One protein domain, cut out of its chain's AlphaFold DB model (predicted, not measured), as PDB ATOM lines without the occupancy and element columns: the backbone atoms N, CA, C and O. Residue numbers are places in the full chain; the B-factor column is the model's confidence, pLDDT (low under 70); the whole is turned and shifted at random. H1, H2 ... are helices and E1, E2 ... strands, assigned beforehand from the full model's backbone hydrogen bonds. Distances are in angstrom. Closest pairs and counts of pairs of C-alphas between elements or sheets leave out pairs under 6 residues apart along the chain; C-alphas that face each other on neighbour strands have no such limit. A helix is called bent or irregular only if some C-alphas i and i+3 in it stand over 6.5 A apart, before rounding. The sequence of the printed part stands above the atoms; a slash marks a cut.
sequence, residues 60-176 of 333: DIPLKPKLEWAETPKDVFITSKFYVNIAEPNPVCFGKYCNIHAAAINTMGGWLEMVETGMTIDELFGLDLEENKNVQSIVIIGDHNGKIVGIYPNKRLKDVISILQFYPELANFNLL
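AT A GLANCE: This is residues 60 to 176 of the 333 residues of an uncharacterized protein of Candidatus Yanofskybacteria bacterium RIFCSPHIGHO2_02_FULL_43_22 (UniProt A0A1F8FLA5). A twisted four-stranded sheet has two helices, H1 and H3, side by side over one face, while no named helix covers the other face. The short H4 sits beyond the sheet next to H1, the short H2 lies by one end of E1 and E2, and residues 68 to 75 stick out as a free loop. The printed part has 117 residues with four named helices and four named strands, in the order E1 H1 E2 H2 E3 E4 H3 H4; the sheet runs E2 E1 E3 E4 and is mixed. The class is mixed, helices and strands, with under half of the residues in named elements. The whole is compact, with a radius of gyration of the C-alphas of 13.8 A, and spans 39 by 32 by 27 A.

HOW THE PARTS SIT: In the sheet, E1, residues 82 to 88, and E2, residues 110 to 116, are parallel at 15 degrees, with N 113 and O 84 2.8 A apart, within hydrogen-bond range. E3, residues 138 to 143, is antiparallel to E1 at 170 degrees, with N 85 and O 140 at 2.9 A. E4, residues 148 to 153, forms a hairpin with E3, antiparallel at 169 degrees, with N 139 and O 152 at 2.9 A. The sheet is twisted, its C-alphas lying up to 4.1 A off the best plane. H1, residues 99 to 107, is on the sheet at a height of 7.1 A; its closest C-alphas to E2 are those of Ala 102 and Leu 112, 6.4 A. E1, H1 and E2 form a strand-helix-strand unit, two parallel neighbour strands with a helix between, whose crossover is right-handed. H3, residues 157 to 164, is on the same face at a height of 9.1 A, slantwise to E3 at 37 degrees on the local plane; the closest C-alphas of the two are those of Val 139 and Val 160, 7.4 A. H1 and H3 make two layers with the sheet, helices on one face of it. They touch, the C-alphas of His 101 and Lys 158 being closest at 6.3 A, and run the same way at a shallow tilt of 33 degrees, only just short of steep. H4, residues 173 to 176, only just touches H1, with 3 pairs of C-alphas within 8 A, the closest Thr 107 and Leu 176 at 6.6 A, and is not on the sheet. H2, residues 121 to 124, only grazes the sheet; its closest C-alphas to E2 are those of Val 115 and Ile 121, 7.5 A. In H1 every O i to N i+4 pair is within hydrogen-bond range, in H3 2 of 4, and H2 and H4 are too short for such a pair.

IN THESE COORDINATES: E1 begins at C-alpha 82 (21.632, -21.883, 46.547) and is 19.6 A long; E2 is 19.9 A, E3 16.9 A and E4 13.7 A. H1 is 12.8 A long and H3 11.3 A; H3 is irregular, but only just, with C-alphas 158 and 161 6.9 A apart. H2 is 4.9 A long, and H4, 5.4 A, ends at C-alpha 176 (28.643, -12.509, 56.544).

THE WHOLE: The C-alphas farthest apart are those of Glu 130 and Asn 174, 41.3 A. The printed part has no cut, and the link from H2 to E3 is long, with 13 residues. Mean pLDDT of the printed part is 75.8; residues 64 to 79, 91 to 99 and 117 to 121 are under 70.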
ATOM      1  N   ASP A  60      13.857 -26.282  36.809       87.88
ATOM      2  CA  ASP A  60      15.311 -26.095  36.877       87.88
ATOM      3  C   ASP A  60      15.708 -24.643  36.575       87.88
ATOM      4  O   ASP A  60      15.111 -24.006  35.709       87.88
ATOM      5  N   ILE A  61      16.722 -24.131  37.280       87.31
ATOM      6  CA  ILE A  61      17.342 -22.839  36.947       87.31
ATOM      7  C   ILE A  61      17.977 -22.881  35.541       87.31
ATOM      8  O   ILE A  61      18.494 -23.935  35.154       87.31
ATOM      9  N   PRO A  62      17.967 -21.764  34.786       80.88
ATOM     10  CA  PRO A  62      18.424 -21.745  33.392       80.88
ATOM     11  C   PRO A  62      19.917 -22.014  33.233       80.88
ATOM     12  O   PRO A  62      20.316 -22.778  32.354       80.88
ATOM     13  N   LEU A  63      20.745 -21.413  34.087       78.25
ATOM     14  CA  LEU A  63      22.183 -21.627  34.087       78.25
ATOM     15  C   LEU A  63      22.565 -22.326  35.389       78.25
ATOM     16  O   LEU A  63      22.439 -21.791  36.494       78.25
ATOM     17  N   LYS A  64      23.016 -23.569  35.228       66.19
ATOM     18  CA  LYS A  64      23.755 -24.311  36.248       66.19
ATOM     19  C   LYS A  64      25.239 -24.240  35.889       66.19
ATOM     20  O   LYS A  64      25.554 -24.303  34.696       66.19
ATOM     21  N   PRO A  65      26.145 -24.154  36.875       62.16
ATOM     22  CA  PRO A  65      27.572 -24.219  36.597       62.16
ATOM     23  C   PRO A  65      27.893 -25.497  35.803       62.16
ATOM     24  O   PRO A  65      27.549 -26.605  36.219       62.16
ATOM     25  N   LYS A  66      28.514 -25.345  34.627       52.84
ATOM     26  CA  LYS A  66      28.967 -26.469  33.795       52.84
ATOM     27  C   LYS A  66      30.400 -26.830  34.187       52.84
ATOM     28  O   LYS A  66      31.290 -25.991  34.111       52.84
ATOM     29  N   LEU A  67      30.621 -28.095  34.547       44.25
ATOM     30  CA  LEU A  67      31.913 -28.640  35.004       44.25
ATOM     31  C   LEU A  67      33.066 -28.509  33.987       44.25
ATOM     32  O   LEU A  67      34.221 -28.700  34.351       44.25
ATOM     33  N   GLU A  68      32.772 -28.219  32.721       38.56
ATOM     34  CA  GLU A  68      33.745 -28.302  31.623       38.56
ATOM     35  C   GLU A  68      34.533 -27.003  31.363       38.56
ATOM     36  O   GLU A  68      35.516 -27.043  30.631       38.56
ATOM     37  N   TRP A  69      34.140 -25.864  31.953       34.56
ATOM     38  CA  TRP A  69      34.665 -24.531  31.581       34.56
ATOM     39  C   TRP A  69      35.320 -23.780  32.746       34.56
ATOM     40  O   TRP A  69      35.768 -22.646  32.593       34.56
ATOM     41  N   ALA A  70      35.372 -24.393  33.925       39.31
ATOM     42  CA  ALA A  70      35.889 -23.743  35.109       39.31
ATOM     43  C   ALA A  70      37.403 -23.936  35.255       39.31
ATOM     44  O   ALA A  70      37.876 -25.011  35.611       39.31
ATOM     45  N   GLU A  71      38.152 -22.846  35.090       35.19
ATOM     46  CA  GLU A  71      39.508 -22.687  35.647       35.19
ATOM     47  C   GLU A  71      39.509 -22.602  37.189       35.19
ATOM     48  O   GLU A  71      40.549 -22.425  37.817       35.19
ATOM     49  N   THR A  72      38.339 -22.679  37.827       40.50
ATOM     50  CA  THR A  72      38.177 -22.687  39.284       40.50
ATOM     51  C   THR A  72      38.333 -24.125  39.808       40.50
ATOM     52  O   THR A  72      37.946 -25.067  39.111       40.50
ATOM     53  N   PRO A  73      38.903 -24.351  41.009       37.88
ATOM     54  CA  PRO A  73      39.121 -25.699  41.522       37.88
ATOM     55  C   PRO A  73      37.815 -26.498  41.559       37.88
ATOM     56  O   PRO A  73      36.780 -25.987  41.992       37.88
ATOM     57  N   LYS A  74      37.882 -27.764  41.127       33.25
ATOM     58  CA  LYS A  74      36.754 -28.714  41.033       33.25
ATOM     59  C   LYS A  74      35.916 -28.835  42.319       33.25
ATOM     60  O   LYS A  74      34.763 -29.251  42.243       33.25
ATOM     61  N   ASP A  75      36.453 -28.406  43.458       36.16
ATOM     62  CA  ASP A  75      35.830 -28.522  44.777       36.16
ATOM     63  C   ASP A  75      34.878 -27.359  45.132       36.16
ATOM     64  O   ASP A  75      34.007 -27.525  45.986       36.16
ATOM     65  N   VAL A  76      34.947 -26.209  44.439       41.00
ATOM     66  CA  VAL A  76      33.999 -25.084  44.640       41.00
ATOM     67  C   VAL A  76      32.609 -25.415  44.067       41.00
ATOM     68  O   VAL A  76      31.584 -24.915  44.532       41.00
ATOM     69  N   PHE A  77      32.556 -26.318  43.086       42.25
ATOM     70  CA  PHE A  77      31.374 -26.586  42.261       42.25
ATOM     71  C   PHE A  77      30.340 -27.529  42.882       42.25
ATOM     72  O   PHE A  77      29.220 -27.612  42.379       42.25
ATOM     73  N   ILE A  78      30.685 -28.248  43.955       43.34
ATOM     74  CA  ILE A  78      29.901 -29.402  44.432       43.34
ATOM     75  C   ILE A  78      29.031 -29.070  45.667       43.34
ATOM     76  O   ILE A  78      28.224 -29.895  46.088       43.34
ATOM     77  N   THR A  79      29.108 -27.859  46.241       58.12
ATOM     78  CA  THR A  79      28.483 -27.572  47.559       58.12
ATOM     79  C   THR A  79      27.704 -26.254  47.678       58.12
ATOM     80  O   THR A  79      27.380 -25.836  48.794       58.12
ATOM     81  N   SER A  80      27.352 -25.595  46.565       75.69
ATOM     82  CA  SER A  80      26.534 -24.372  46.625       75.69
ATOM     83  C   SER A  80      25.177 -24.644  47.287       75.69
ATOM     84  O   SER A  80      24.439 -25.544  46.894       75.69
ATOM     85  N   LYS A  81      24.838 -23.853  48.307       86.56
ATOM     86  CA  LYS A  81      23.588 -23.977  49.077       86.56
ATOM     87  C   LYS A  81      22.382 -23.420  48.328       86.56
ATOM     88  O   LYS A  81      21.250 -23.811  48.604       86.56
ATOM     89  N   PHE A  82      22.632 -22.497  47.406       90.69
ATOM     90  CA  PHE A  82      21.632 -21.883  46.547       90.69
ATOM     91  C   PHE A  82      22.293 -21.305  45.295       90.69
ATOM     92  O   PHE A  82      23.506 -21.098  45.253       90.69
ATOM     93  N   TYR A  83      21.479 -21.017  44.288       89.81
ATOM     94  CA  TYR A  83      21.917 -20.423  43.031       89.81
ATOM     95  C   TYR A  83      21.150 -19.135  42.766       89.81
ATOM     96  O   TYR A  83      19.956 -19.036  43.044       89.81
ATOM     97  N   VAL A  84      21.832 -18.164  42.179       90.75
ATOM     98  CA  VAL A  84      21.271 -16.897  41.727       90.75
ATOM     99  C   VAL A  84      21.600 -16.765  40.250       90.75
ATOM    100  O   VAL A  84      22.761 -16.826  39.864       90.75
ATOM    101  N   ASN A  85      20.578 -16.626  39.419       89.25
ATOM    102  CA  ASN A  85      20.700 -16.346  37.993       89.25
ATOM    103  C   ASN A  85      20.140 -14.949  37.737       89.25
ATOM    104  O   ASN A  85      19.018 -14.661  38.160       89.25
ATOM    105  N   ILE A  86      20.897 -14.088  37.065       88.56
ATOM    106  CA  ILE A  86      20.495 -12.704  36.806       88.56
ATOM    107  C   ILE A  86      20.695 -12.388  35.336       88.56
ATOM    108  O   ILE A  86      21.802 -12.544  34.836       88.56
ATOM    109  N   ALA A  87      19.654 -11.878  34.686       88.25
ATOM    110  CA  ALA A  87      19.794 -11.179  33.417       88.25
ATOM    111  C   ALA A  87      19.436  -9.707  33.634       88.25
ATOM    112  O   ALA A  87      18.333  -9.401  34.092       88.25
ATOM    113  N   GLU A  88      20.367  -8.794  33.363       86.38
ATOM    114  CA  GLU A  88      20.125  -7.349  33.436       86.38
ATOM    115  C   GLU A  88      20.949  -6.568  32.393       86.38
ATOM    116  O   GLU A  88      21.966  -7.075  31.920       86.38
ATOM    117  N   PRO A  89      20.536  -5.346  32.005       80.00
ATOM    118  CA  PRO A  89      21.270  -4.544  31.030       80.00
ATOM    119  C   PRO A  89      22.529  -3.937  31.645       80.00
ATOM    120  O   PRO A  89      22.469  -3.394  32.751       80.00
ATOM    121  N   ASN A  90      23.627  -3.939  30.882       71.56
ATOM    122  CA  ASN A  90      24.937  -3.422  31.291       71.56
ATOM    123  C   ASN A  90      25.387  -3.970  32.664       71.56
ATOM    124  O   ASN A  90      25.569  -3.190  33.609       71.56
ATOM    125  N   PRO A  91      25.524  -5.300  32.823       68.06
ATOM    126  CA  PRO A  91      25.999  -5.877  34.069       68.06
ATOM    127  C   PRO A  91      27.404  -5.347  34.367       68.06
ATOM    128  O   PRO A  91      28.353  -5.589  33.625       68.06
ATOM    129  N   VAL A  92      27.553  -4.614  35.470       56.22
ATOM    130  CA  VAL A  92      28.863  -4.106  35.888       56.22
ATOM    131  C   VAL A  92      29.599  -5.224  36.628       56.22
ATOM    132  O   VAL A  92      29.351  -5.465  37.814       56.22
ATOM    133  N   CYS A  93      30.489  -5.925  35.923       54.81
ATOM    134  CA  CYS A  93      31.444  -6.857  36.523       54.81
ATOM    135  C   CYS A  93      32.841  -6.235  36.565       54.81
ATOM    136  O   CYS A  93      33.366  -5.802  35.542       54.81
ATOM    137  N   PHE A  94      33.454  -6.217  37.749       46.19
ATOM    138  CA  PHE A  94      34.814  -5.724  37.947       46.19
ATOM    139  C   PHE A  94      35.778  -6.921  37.917       46.19
ATOM    140  O   PHE A  94      35.926  -7.659  38.895       46.19
ATOM    141  N   GLY A  95      36.397  -7.179  36.760       46.50
ATOM    142  CA  GLY A  95      37.260  -8.350  36.558       46.50
ATOM    143  C   GLY A  95      36.507  -9.678  36.748       46.50
ATOM    144  O   GLY A  95      35.422  -9.861  36.204       46.50
ATOM    145  N   LYS A  96      37.065 -10.613  37.538       41.16
ATOM    146  CA  LYS A  96      36.407 -11.893  37.894       41.16
ATOM    147  C   LYS A  96      35.331 -11.752  38.992       41.16
ATOM    148  O   LYS A  96      34.707 -12.750  39.345       41.16
ATOM    149  N   TYR A  97      35.107 -10.553  39.544       47.97
ATOM    150  CA  TYR A  97      34.199 -10.331  40.675       47.97
ATOM    151  C   TYR A  97      33.102  -9.325  40.317       47.97
ATOM    152  O   TYR A  97      33.307  -8.116  40.215       47.97
ATOM    153  N   CYS A  98      31.886  -9.828  40.152       53.59
ATOM    154  CA  CYS A  98      30.732  -9.009  39.819       53.59
ATOM    155  C   CYS A  98      30.196  -8.243  41.048       53.59
ATOM    156  O   CYS A  98      29.145  -8.576  41.571       53.59
ATOM    157  N   ASN A  99      30.886  -7.196  41.518       67.19
ATOM    158  CA  ASN A  99      30.408  -6.287  42.581       67.19
ATOM    159  C   ASN A  99      30.270  -6.943  43.989       67.19
ATOM    160  O   ASN A  99      30.276  -8.162  44.171       67.19
ATOM    161  N   ILE A 100      30.139  -6.109  45.025       72.81
ATOM    162  CA  ILE A 100      29.987  -6.470  46.440       72.81
ATOM    163  C   ILE A 100      28.836  -7.439  46.704       72.81
ATOM    164  O   ILE A 100      28.926  -8.321  47.555       72.81
ATOM    165  N   HIS A 101      27.754  -7.301  45.943       76.94
ATOM    166  CA  HIS A 101      26.590  -8.165  46.061       76.94
ATOM    167  C   HIS A 101      26.908  -9.601  45.629       76.94
ATOM    168  O   HIS A 101      26.476 -10.526  46.313       76.94
ATOM    169  N   ALA A 102      27.703  -9.811  44.569       74.75
ATOM    170  CA  ALA A 102      28.145 -11.155  44.189       74.75
ATOM    171  C   ALA A 102      29.076 -11.765  45.229       74.75
ATOM    172  O   ALA A 102      28.918 -12.933  45.581       74.75
ATOM    173  N   ALA A 103      30.010 -10.970  45.756       75.69
ATOM    174  CA  ALA A 103      30.903 -11.434  46.808       75.69
ATOM    175  C   ALA A 103      30.105 -11.890  48.041       75.69
ATOM    176  O   ALA A 103      30.315 -12.995  48.536       75.69
ATOM    177  N   ALA A 104      29.104 -11.110  48.466       81.94
ATOM    178  CA  ALA A 104      28.231 -11.483  49.574       81.94
ATOM    179  C   ALA A 104      27.419 -12.762  49.294       81.94
ATOM    180  O   ALA A 104      27.273 -13.597  50.189       81.94
ATOM    181  N   ILE A 105      26.915 -12.949  48.067       84.19
ATOM    182  CA  ILE A 105      26.227 -14.186  47.653       84.19
ATOM    183  C   ILE A 105      27.161 -15.391  47.808       84.19
ATOM    184  O   ILE A 105      26.789 -16.358  48.476       84.19
ATOM    185  N   ASN A 106      28.385 -15.298  47.284       79.06
ATOM    186  CA  ASN A 106      29.388 -16.359  47.383       79.06
ATOM    187  C   ASN A 106      29.751 -16.662  48.845       79.06
ATOM    188  O   ASN A 106      29.743 -17.820  49.259       79.06
ATOM    189  N   THR A 107      29.963 -15.633  49.672       79.62
ATOM    190  CA  THR A 107      30.263 -15.784  51.107       79.62
ATOM    191  C   THR A 107      29.130 -16.467  51.884       79.62
ATOM    192  O   THR A 107      29.388 -17.171  52.866       79.62
ATOM    193  N   MET A 108      27.871 -16.301  51.465       86.31
ATOM    194  CA  MET A 108      26.726 -17.019  52.045       86.31
ATOM    195  C   MET A 108      26.607 -18.476  51.561       86.31
ATOM    196  O   MET A 108      25.719 -19.199  52.017       86.31
ATOM    197  N   GLY A 109      27.516 -18.926  50.691       80.62
ATOM    198  CA  GLY A 109      27.518 -20.255  50.082       80.62
ATOM    199  C   GLY A 109      26.650 -20.349  48.829       80.62
ATOM    200  O   GLY A 109      26.236 -21.450  48.470       80.62
ATOM    201  N   GLY A 110      26.318 -19.215  48.211       84.19
ATOM    202  CA  GLY A 110      25.582 -19.163  46.956       84.19
ATOM    203  C   GLY A 110      26.501 -19.210  45.739       84.19
ATOM    204  O   GLY A 110      27.676 -18.872  45.825       84.19
ATOM    205  N   TRP A 111      25.938 -19.584  44.598       85.25
ATOM    206  CA  TRP A 111      26.546 -19.374  43.287       85.25
ATOM    207  C   TRP A 111      25.802 -18.262  42.556       85.25
ATOM    208  O   TRP A 111      24.569 -18.265  42.541       85.25
ATOM    209  N   LEU A 112      26.528 -17.342  41.926       84.38
ATOM    210  CA  LEU A 112      25.951 -16.315  41.068       84.38
ATOM    211  C   LEU A 112      26.356 -16.556  39.615       84.38
ATOM    212  O   LEU A 112      27.539 -16.576  39.297       84.38
ATOM    213  N   GLU A 113      25.357 -16.616  38.746       83.50
ATOM    214  CA  GLU A 113      25.513 -16.452  37.309       83.50
ATOM    215  C   GLU A 113      24.829 -15.146  36.892       83.50
ATOM    216  O   GLU A 113      23.644 -14.941  37.179       83.50
ATOM    217  N   MET A 114      25.564 -14.256  36.228       79.88
ATOM    218  CA  MET A 114      25.042 -12.981  35.746       79.88
ATOM    219  C   MET A 114      25.352 -12.809  34.268       79.88
ATOM    220  O   MET A 114      26.473 -13.055  33.829       79.88
ATOM    221  N   VAL A 115      24.352 -12.369  33.517       78.19
ATOM    222  CA  VAL A 115      24.422 -12.227  32.068       78.19
ATOM    223  C   VAL A 115      23.820 -10.901  31.613       78.19
ATOM    224  O   VAL A 115      22.898 -10.369  32.235       78.19
ATOM    225  N   GLU A 116      24.363 -10.362  30.524       79.06
ATOM    226  CA  GLU A 116      23.864  -9.137  29.901       79.06
ATOM    227  C   GLU A 116      22.635  -9.423  29.035       79.06
ATOM    228  O   GLU A 116      22.633 -10.361  28.235       79.06
ATOM    229  N   THR A 117      21.597  -8.597  29.178       65.88
ATOM    230  CA  THR A 117      20.411  -8.627  28.304       65.88
ATOM    231  C   THR A 117      20.703  -7.997  26.943       65.88
ATOM    232  O   THR A 117      21.429  -7.006  26.878       65.88
ATOM    233  N   GLY A 118      20.076  -8.488  25.871       57.78
ATOM    234  CA  GLY A 118      20.271  -8.002  24.495       57.78
ATOM    235  C   GLY A 118      21.072  -8.940  23.579       57.78
ATOM    236  O   GLY A 118      21.415  -8.560  22.460       57.78
ATOM    237  N   MET A 119      21.363 -10.165  24.033       60.88
ATOM    238  CA  MET A 119      21.971 -11.262  23.255       60.88
ATOM    239  C   MET A 119      21.008 -12.468  23.162       60.88
ATOM    240  O   MET A 119      19.904 -12.418  23.697       60.88
ATOM    241  N   THR A 120      21.430 -13.599  22.570       60.06
ATOM    242  CA  THR A 120      20.693 -14.899  22.552       60.06
ATOM    243  C   THR A 120      20.299 -15.430  23.943       60.06
ATOM    244  O   THR A 120      19.586 -16.419  24.076       60.06
ATOM    245  N   ILE A 121      20.773 -14.776  24.998       69.00
ATOM    246  CA  ILE A 121      20.465 -15.032  26.400       69.00
ATOM    247  C   ILE A 121      19.055 -14.557  26.772       69.00
ATOM    248  O   ILE A 121      18.445 -15.149  27.663       69.00
ATOM    249  N   ASP A 122      18.502 -13.562  26.073       72.00
ATOM    250  CA  ASP A 122      17.120 -13.126  26.294       72.00
ATOM    251  C   ASP A 122      16.141 -14.278  26.019       72.00
ATOM    252  O   ASP A 122      15.220 -14.476  26.805       72.00
ATOM    253  N   GLU A 123      16.411 -15.112  25.005       73.44
ATOM    254  CA  GLU A 123      15.651 -16.343  24.718       73.44
ATOM    255  C   GLU A 123      15.745 -17.357  25.866       73.44
ATOM    256  O   GLU A 123      14.748 -17.955  26.275       73.44
ATOM    257  N   LEU A 124      16.943 -17.536  26.440       78.75
ATOM    258  CA  LEU A 124      17.148 -18.450  27.564       78.75
ATOM    259  C   LEU A 124      16.346 -18.012  28.791       78.75
ATOM    260  O   LEU A 124      15.793 -18.859  29.491       78.75
ATOM    261  N   PHE A 125      16.288 -16.703  29.044       78.75
ATOM    262  CA  PHE A 125      15.527 -16.124  30.147       78.75
ATOM    263  C   PHE A 125      14.054 -15.839  29.796       78.75
ATOM    264  O   PHE A 125      13.295 -15.384  30.656       78.75
ATOM    265  N   GLY A 126      13.635 -16.134  28.562       77.81
ATOM    266  CA  GLY A 126      12.297 -15.871  28.038       77.81
ATOM    267  C   GLY A 126      11.927 -14.387  27.968       77.81
ATOM    268  O   GLY A 126      10.740 -14.070  27.966       77.81
ATOM    269  N   LEU A 127      12.900 -13.472  27.975       81.44
ATOM    270  CA  LEU A 127      12.681 -12.020  27.899       81.44
ATOM    271  C   LEU A 127      12.292 -11.553  26.486       81.44
ATOM    272  O   LEU A 127      11.721 -10.477  26.332       81.44
ATOM    273  N   ASP A 128      12.558 -12.375  25.473       75.81
ATOM    274  CA  ASP A 128      12.174 -12.192  24.070       75.81
ATOM    275  C   ASP A 128      10.671 -12.419  23.810       75.81
ATOM    276  O   ASP A 128      10.127 -11.961  22.802       75.81
ATOM    277  N   LEU A 129       9.981 -13.115  24.719       80.00
ATOM    278  CA  LEU A 129       8.567 -13.445  24.577       80.00
ATOM    279  C   LEU A 129       7.677 -12.199  24.680       80.00
ATOM    280  O   LEU A 129       7.865 -11.329  25.530       80.00
ATOM    281  N   GLU A 130       6.626 -12.158  23.858       77.69
ATOM    282  CA  GLU A 130       5.650 -11.058  23.790       77.69
ATOM    283  C   GLU A 130       5.057 -10.677  25.158       77.69
ATOM    284  O   GLU A 130       4.905  -9.498  25.481       77.69
ATOM    285  N   GLU A 131       4.767 -11.677  25.991       79.00
ATOM    286  CA  GLU A 131       4.250 -11.509  27.354       79.00
ATOM    287  C   GLU A 131       5.236 -10.834  28.323       79.00
ATOM    288  O   GLU A 131       4.813 -10.250  29.321       79.00
ATOM    289  N   ASN A 132       6.533 -10.837  28.000       79.56
ATOM    290  CA  ASN A 132       7.617 -10.319  28.836       79.56
ATOM    291  C   ASN A 132       8.230  -9.016  28.308       79.56
ATOM    292  O   ASN A 132       9.195  -8.525  28.884       79.56
ATOM    293  N   LYS A 133       7.628  -8.375  27.298       78.06
ATOM    294  CA  LYS A 133       8.127  -7.129  26.676       78.06
ATOM    295  C   LYS A 133       8.439  -5.967  27.629       78.06
ATOM    296  O   LYS A 133       9.182  -5.061  27.265       78.06
ATOM    297  N   ASN A 134       7.864  -5.966  28.832       82.56
ATOM    298  CA  ASN A 134       8.090  -4.940  29.859       82.56
ATOM    299  C   ASN A 134       9.090  -5.375  30.949       82.56
ATOM    300  O   ASN A 134       9.235  -4.691  31.968       82.56
ATOM    301  N   VAL A 135       9.733  -6.530  30.786       85.25
ATOM    302  CA  VAL A 135      10.698  -7.096  31.725       85.25
ATOM    303  C   VAL A 135      12.089  -6.806  31.187       85.25
ATOM    304  O   VAL A 135      12.536  -7.413  30.226       85.25
ATOM    305  N   GLN A 136      12.768  -5.843  31.801       84.75
ATOM    306  CA  GLN A 136      14.112  -5.435  31.377       84.75
ATOM    307  C   GLN A 136      15.211  -6.198  32.106       84.75
ATOM    308  O   GLN A 136      16.358  -6.187  31.686       84.75
ATOM    309  N   SER A 137      14.885  -6.798  33.244       87.69
ATOM    310  CA  SER A 137      15.818  -7.599  34.018       87.69
ATOM    311  C   SER A 137      15.063  -8.663  34.793       87.69
ATOM    312  O   SER A 137      13.859  -8.539  35.026       87.69
ATOM    313  N   ILE A 138      15.748  -9.709  35.224       90.06
ATOM    314  CA  ILE A 138      15.149 -10.779  36.009       90.06
ATOM    315  C   ILE A 138      16.187 -11.379  36.947       90.06
ATOM    316  O   ILE A 138      17.339 -11.584  36.578       90.06
ATOM    317  N   VAL A 139      15.753 -11.672  38.170       91.06
ATOM    318  CA  VAL A 139      16.511 -12.456  39.148       91.06
ATOM    319  C   VAL A 139      15.756 -13.755  39.394       91.06
ATOM    320  O   VAL A 139      14.566 -13.743  39.711       91.06
ATOM    321  N   ILE A 140      16.449 -14.881  39.279       91.81
ATOM    322  CA  ILE A 140      15.921 -16.215  39.560       91.81
ATOM    323  C   ILE A 140      16.754 -16.820  40.689       91.81
ATOM    324  O   ILE A 140      17.980 -16.871  40.605       91.81
ATOM    325  N   ILE A 141      16.080 -17.282  41.740       93.19
ATOM    326  CA  ILE A 141      16.699 -17.944  42.892       93.19
ATOM    327  C   ILE A 141      16.385 -19.436  42.823       93.19
ATOM    328  O   ILE A 141      15.223 -19.821  42.666       93.19
ATOM    329  N   GLY A 142      17.415 -20.268  42.950       91.69
ATOM    330  CA  GLY A 142      17.307 -21.721  43.039       91.69
ATOM    331  C   GLY A 142      17.835 -22.276  44.361       91.69
ATOM    332  O   GLY A 142      18.748 -21.704  44.951       91.69
ATOM    333  N   ASP A 143      17.277 -23.398  44.812       91.38
ATOM    334  CA  ASP A 143      17.773 -24.158  45.966       91.38
ATOM    335  C   ASP A 143      19.065 -24.942  45.648       91.38
ATOM    336  O   ASP A 143      19.545 -24.932  44.518       91.38
ATOM    337  N   HIS A 144      19.614 -25.672  46.621       87.81
ATOM    338  CA  HIS A 144      20.809 -26.515  46.438       87.81
ATOM    339  C   HIS A 144      20.685 -27.599  45.345       87.81
ATOM    340  O   HIS A 144      21.699 -28.102  44.873       87.81
ATOM    341  N   ASN A 145      19.472 -27.961  44.911       86.19
ATOM    342  CA  ASN A 145      19.242 -28.899  43.804       86.19
ATOM    343  C   ASN A 145      19.130 -28.181  42.443       86.19
ATOM    344  O   ASN A 145      18.885 -28.805  41.400       86.19
ATOM    345  N   GLY A 146      19.276 -26.856  42.440       86.81
ATOM    346  CA  GLY A 146      19.059 -26.001  41.285       86.81
ATOM    347  C   GLY A 146      17.589 -25.926  40.879       86.81
ATOM    348  O   GLY A 146      17.310 -25.741  39.693       86.81
ATOM    349  N   LYS A 147      16.655 -26.111  41.824       90.75
ATOM    350  CA  LYS A 147      15.218 -25.936  41.599       90.75
ATOM    351  C   LYS A 147      14.794 -24.518  41.945       90.75
ATOM    352  O   LYS A 147      15.136 -24.008  43.003       90.75
ATOM    353  N   ILE A 148      14.038 -23.888  41.051       91.69
ATOM    354  CA  ILE A 148      13.579 -22.507  41.176       91.69
ATOM    355  C   ILE A 148      12.661 -22.377  42.392       91.69
ATOM    356  O   ILE A 148      11.583 -22.973  42.439       91.69
ATOM    357  N   VAL A 149      13.068 -21.538  43.335       92.62
ATOM    358  CA  VAL A 149      12.285 -21.166  44.519       92.62
ATOM    359  C   VAL A 149      11.781 -19.726  44.466       92.62
ATOM    360  O   VAL A 149      10.961 -19.351  45.294       92.62
ATOM    361  N   GLY A 150      12.242 -18.923  43.503       91.88
ATOM    362  CA  GLY A 150      11.791 -17.549  43.333       91.88
ATOM    363  C   GLY A 150      12.135 -16.987  41.960       91.88
ATOM    364  O   GLY A 150      13.225 -17.223  41.440       91.88
ATOM    365  N   ILE A 151      11.201 -16.233  41.383       92.06
ATOM    366  CA  ILE A 151      11.357 -15.532  40.105       92.06
ATOM    367  C   ILE A 151      10.955 -14.077  40.327       92.06
ATOM    368  O   ILE A 151       9.854 -13.791  40.799       92.06
ATOM    369  N   TYR A 152      11.853 -13.159  39.990       92.06
ATOM    370  CA  TYR A 152      11.736 -11.746  40.318       92.06
ATOM    371  C   TYR A 152      11.987 -10.885  39.077       92.06
ATOM    372  O   TYR A 152      13.134 -10.519  38.806       92.06
ATOM    373  N   PRO A 153      10.939 -10.543  38.310       90.25
ATOM    374  CA  PRO A 153      11.078  -9.651  37.166       90.25
ATOM    375  C   PRO A 153      11.402  -8.225  37.616       90.25
ATOM    376  O   PRO A 153      11.007  -7.783  38.699       90.25
ATOM    377  N   ASN A 154      12.085  -7.487  36.747       89.31
ATOM    378  CA  ASN A 154      12.540  -6.113  36.951       89.31
ATOM    379  C   ASN A 154      13.354  -5.920  38.242       89.31
ATOM    380  O   ASN A 154      13.357  -4.838  38.837       89.31
ATOM    381  N   LYS A 155      14.028  -6.985  38.688       91.38
ATOM    382  CA  LYS A 155      15.021  -6.967  39.764       91.38
ATOM    383  C   LYS A 155      16.415  -7.153  39.192       91.38
ATOM    384  O   LYS A 155      16.568  -7.684  38.094       91.38
ATOM    385  N   ARG A 156      17.404  -6.654  39.922       88.31
ATOM    386  CA  ARG A 156      18.815  -6.579  39.525       88.31
ATOM    387  C   ARG A 156      19.710  -7.144  40.620       88.31
ATOM    388  O   ARG A 156      19.234  -7.403  41.728       88.31
ATOM    389  N   LEU A 157      21.013  -7.256  40.364       86.00
ATOM    390  CA  LEU A 157      21.989  -7.744  41.342       86.00
ATOM    391  C   LEU A 157      21.896  -7.043  42.708       86.00
ATOM    392  O   LEU A 157      21.916  -7.700  43.749       86.00
ATOM    393  N   LYS A 158      21.700  -5.720  42.722       84.50
ATOM    394  CA  LYS A 158      21.544  -4.940  43.966       84.50
ATOM    395  C   LYS A 158      20.355  -5.370  44.835       84.50
ATOM    396  O   LYS A 158      20.371  -5.172  46.048       84.50
ATOM    397  N   ASP A 159      19.317  -5.947  44.230       89.06
ATOM    398  CA  ASP A 159      18.104  -6.368  44.931       89.06
ATOM    399  C   ASP A 159      18.262  -7.757  45.566       89.06
ATOM    400  O   ASP A 159      17.514  -8.099  46.484       89.06
ATOM    401  N   VAL A 160      19.240  -8.557  45.117       89.62
ATOM    402  CA  VAL A 160      19.386  -9.971  45.499       89.62
ATOM    403  C   VAL A 160      19.530 -10.145  47.003       89.62
ATOM    404  O   VAL A 160      18.867 -10.995  47.584       89.62
ATOM    405  N   ILE A 161      20.340  -9.319  47.664       88.69
ATOM    406  CA  ILE A 161      20.548  -9.437  49.112       88.69
ATOM    407  C   ILE A 161      19.233  -9.225  49.871       88.69
ATOM    408  O   ILE A 161      18.936  -9.971  50.799       88.69
ATOM    409  N   SER A 162      18.404  -8.271  49.439       90.19
ATOM    410  CA  SER A 162      17.078  -8.053  50.035       90.19
ATOM    411  C   SER A 162      16.115  -9.197  49.710       90.19
ATOM    412  O   SER A 162      15.304  -9.576  50.547       90.19
ATOM    413  N   ILE A 163      16.214  -9.783  48.513       92.00
ATOM    414  CA  ILE A 163      15.431 -10.962  48.121       92.00
ATOM    415  C   ILE A 163      15.787 -12.172  48.999       92.00
ATOM    416  O   ILE A 163      14.893 -12.847  49.504       92.00
ATOM    417  N   LEU A 164      17.077 -12.427  49.230       90.94
ATOM    418  CA  LEU A 164      17.561 -13.567  50.013       90.94
ATOM    419  C   LEU A 164      17.148 -13.506  51.490       90.94
ATOM    420  O   LEU A 164      17.050 -14.549  52.128       90.94
ATOM    421  N   GLN A 165      16.823 -12.326  52.031       89.75
ATOM    422  CA  GLN A 165      16.261 -12.205  53.386       89.75
ATOM    423  C   GLN A 165      14.922 -12.943  53.543       89.75
ATOM    424  O   GLN A 165      14.552 -13.312  54.658       89.75
ATOM    425  N   PHE A 166      14.203 -13.183  52.442       88.25
ATOM    426  CA  PHE A 166      12.969 -13.970  52.438       88.25
ATOM    427  C   PHE A 166      13.207 -15.487  52.340       88.25
ATOM    428  O   PHE A 166      12.240 -16.232  52.476       88.25
ATOM    429  N   TYR A 167      14.463 -15.928  52.166       87.44
ATOM    430  CA  TYR A 167      14.889 -17.333  52.078       87.44
ATOM    431  C   TYR A 167      16.000 -17.661  53.099       87.44
ATOM    432  O   TYR A 167      17.118 -18.032  52.715       87.44
ATOM    433  N   PRO A 168      15.751 -17.499  54.412       84.06
ATOM    434  CA  PRO A 168      16.755 -17.746  55.451       84.06
ATOM    435  C   PRO A 168      17.246 -19.203  55.503       84.06
ATOM    436  O   PRO A 168      18.318 -19.475  56.041       84.06
ATOM    437  N   GLU A 169      16.476 -20.143  54.956       86.44
ATOM    438  CA  GLU A 169      16.853 -21.547  54.793       86.44
ATOM    439  C   GLU A 169      17.904 -21.772  53.697       86.44
ATOM    440  O   GLU A 169      18.620 -22.771  53.737       86.44
ATOM    441  N   LEU A 170      18.015 -20.844  52.741       86.38
ATOM    442  CA  LEU A 170      18.981 -20.899  51.643       86.38
ATOM    443  C   LEU A 170      20.243 -20.096  51.962       86.38
ATOM    444  O   LEU A 170      21.358 -20.604  51.838       86.38
ATOM    445  N   ALA A 171      20.066 -18.845  52.388       85.75
ATOM    446  CA  ALA A 171      21.155 -17.906  52.612       85.75
ATOM    447  C   ALA A 171      21.373 -17.658  54.107       85.75
ATOM    448  O   ALA A 171      20.553 -17.048  54.796       85.75
ATOM    449  N   ASN A 172      22.531 -18.083  54.614       83.62
ATOM    450  CA  ASN A 172      22.898 -17.826  55.999       83.62
ATOM    451  C   ASN A 172      23.648 -16.493  56.122       83.62
ATOM    452  O   ASN A 172      24.870 -16.440  56.003       83.62
ATOM    453  N   PHE A 173      22.919 -15.424  56.441       85.81
ATOM    454  CA  PHE A 173      23.480 -14.087  56.665       85.81
ATOM    455  C   PHE A 173      24.458 -14.013  57.843       85.81
ATOM    456  O   PHE A 173      25.274 -13.095  57.894       85.81
ATOM    457  N   ASN A 174      24.430 -14.964  58.781       83.88
ATOM    458  CA  ASN A 174      25.437 -15.007  59.841       83.88
ATOM    459  C   ASN A 174      26.821 -15.356  59.289       83.88
ATOM    460  O   ASN A 174      27.808 -14.988  59.908       83.88
ATOM    461  N   LEU A 175      26.909 -15.985  58.110       82.88
ATOM    462  CA  LEU A 175      28.182 -16.209  57.424       82.88
ATOM    463  C   LEU A 175      28.821 -14.917  56.913       82.88
ATOM    464  O   LEU A 175      29.996 -14.932  56.574       82.88
ATOM    465  N   LEU A 176      28.068 -13.818  56.832       83.88
ATOM    466  CA  LEU A 176      28.643 -12.509  56.544       83.88
ATOM    467  C   LEU A 176      29.298 -11.907  57.784       83.88
ATOM    468  O   LEU A 176      30.158 -11.055  57.634       83.88
TER     469      LEU A 176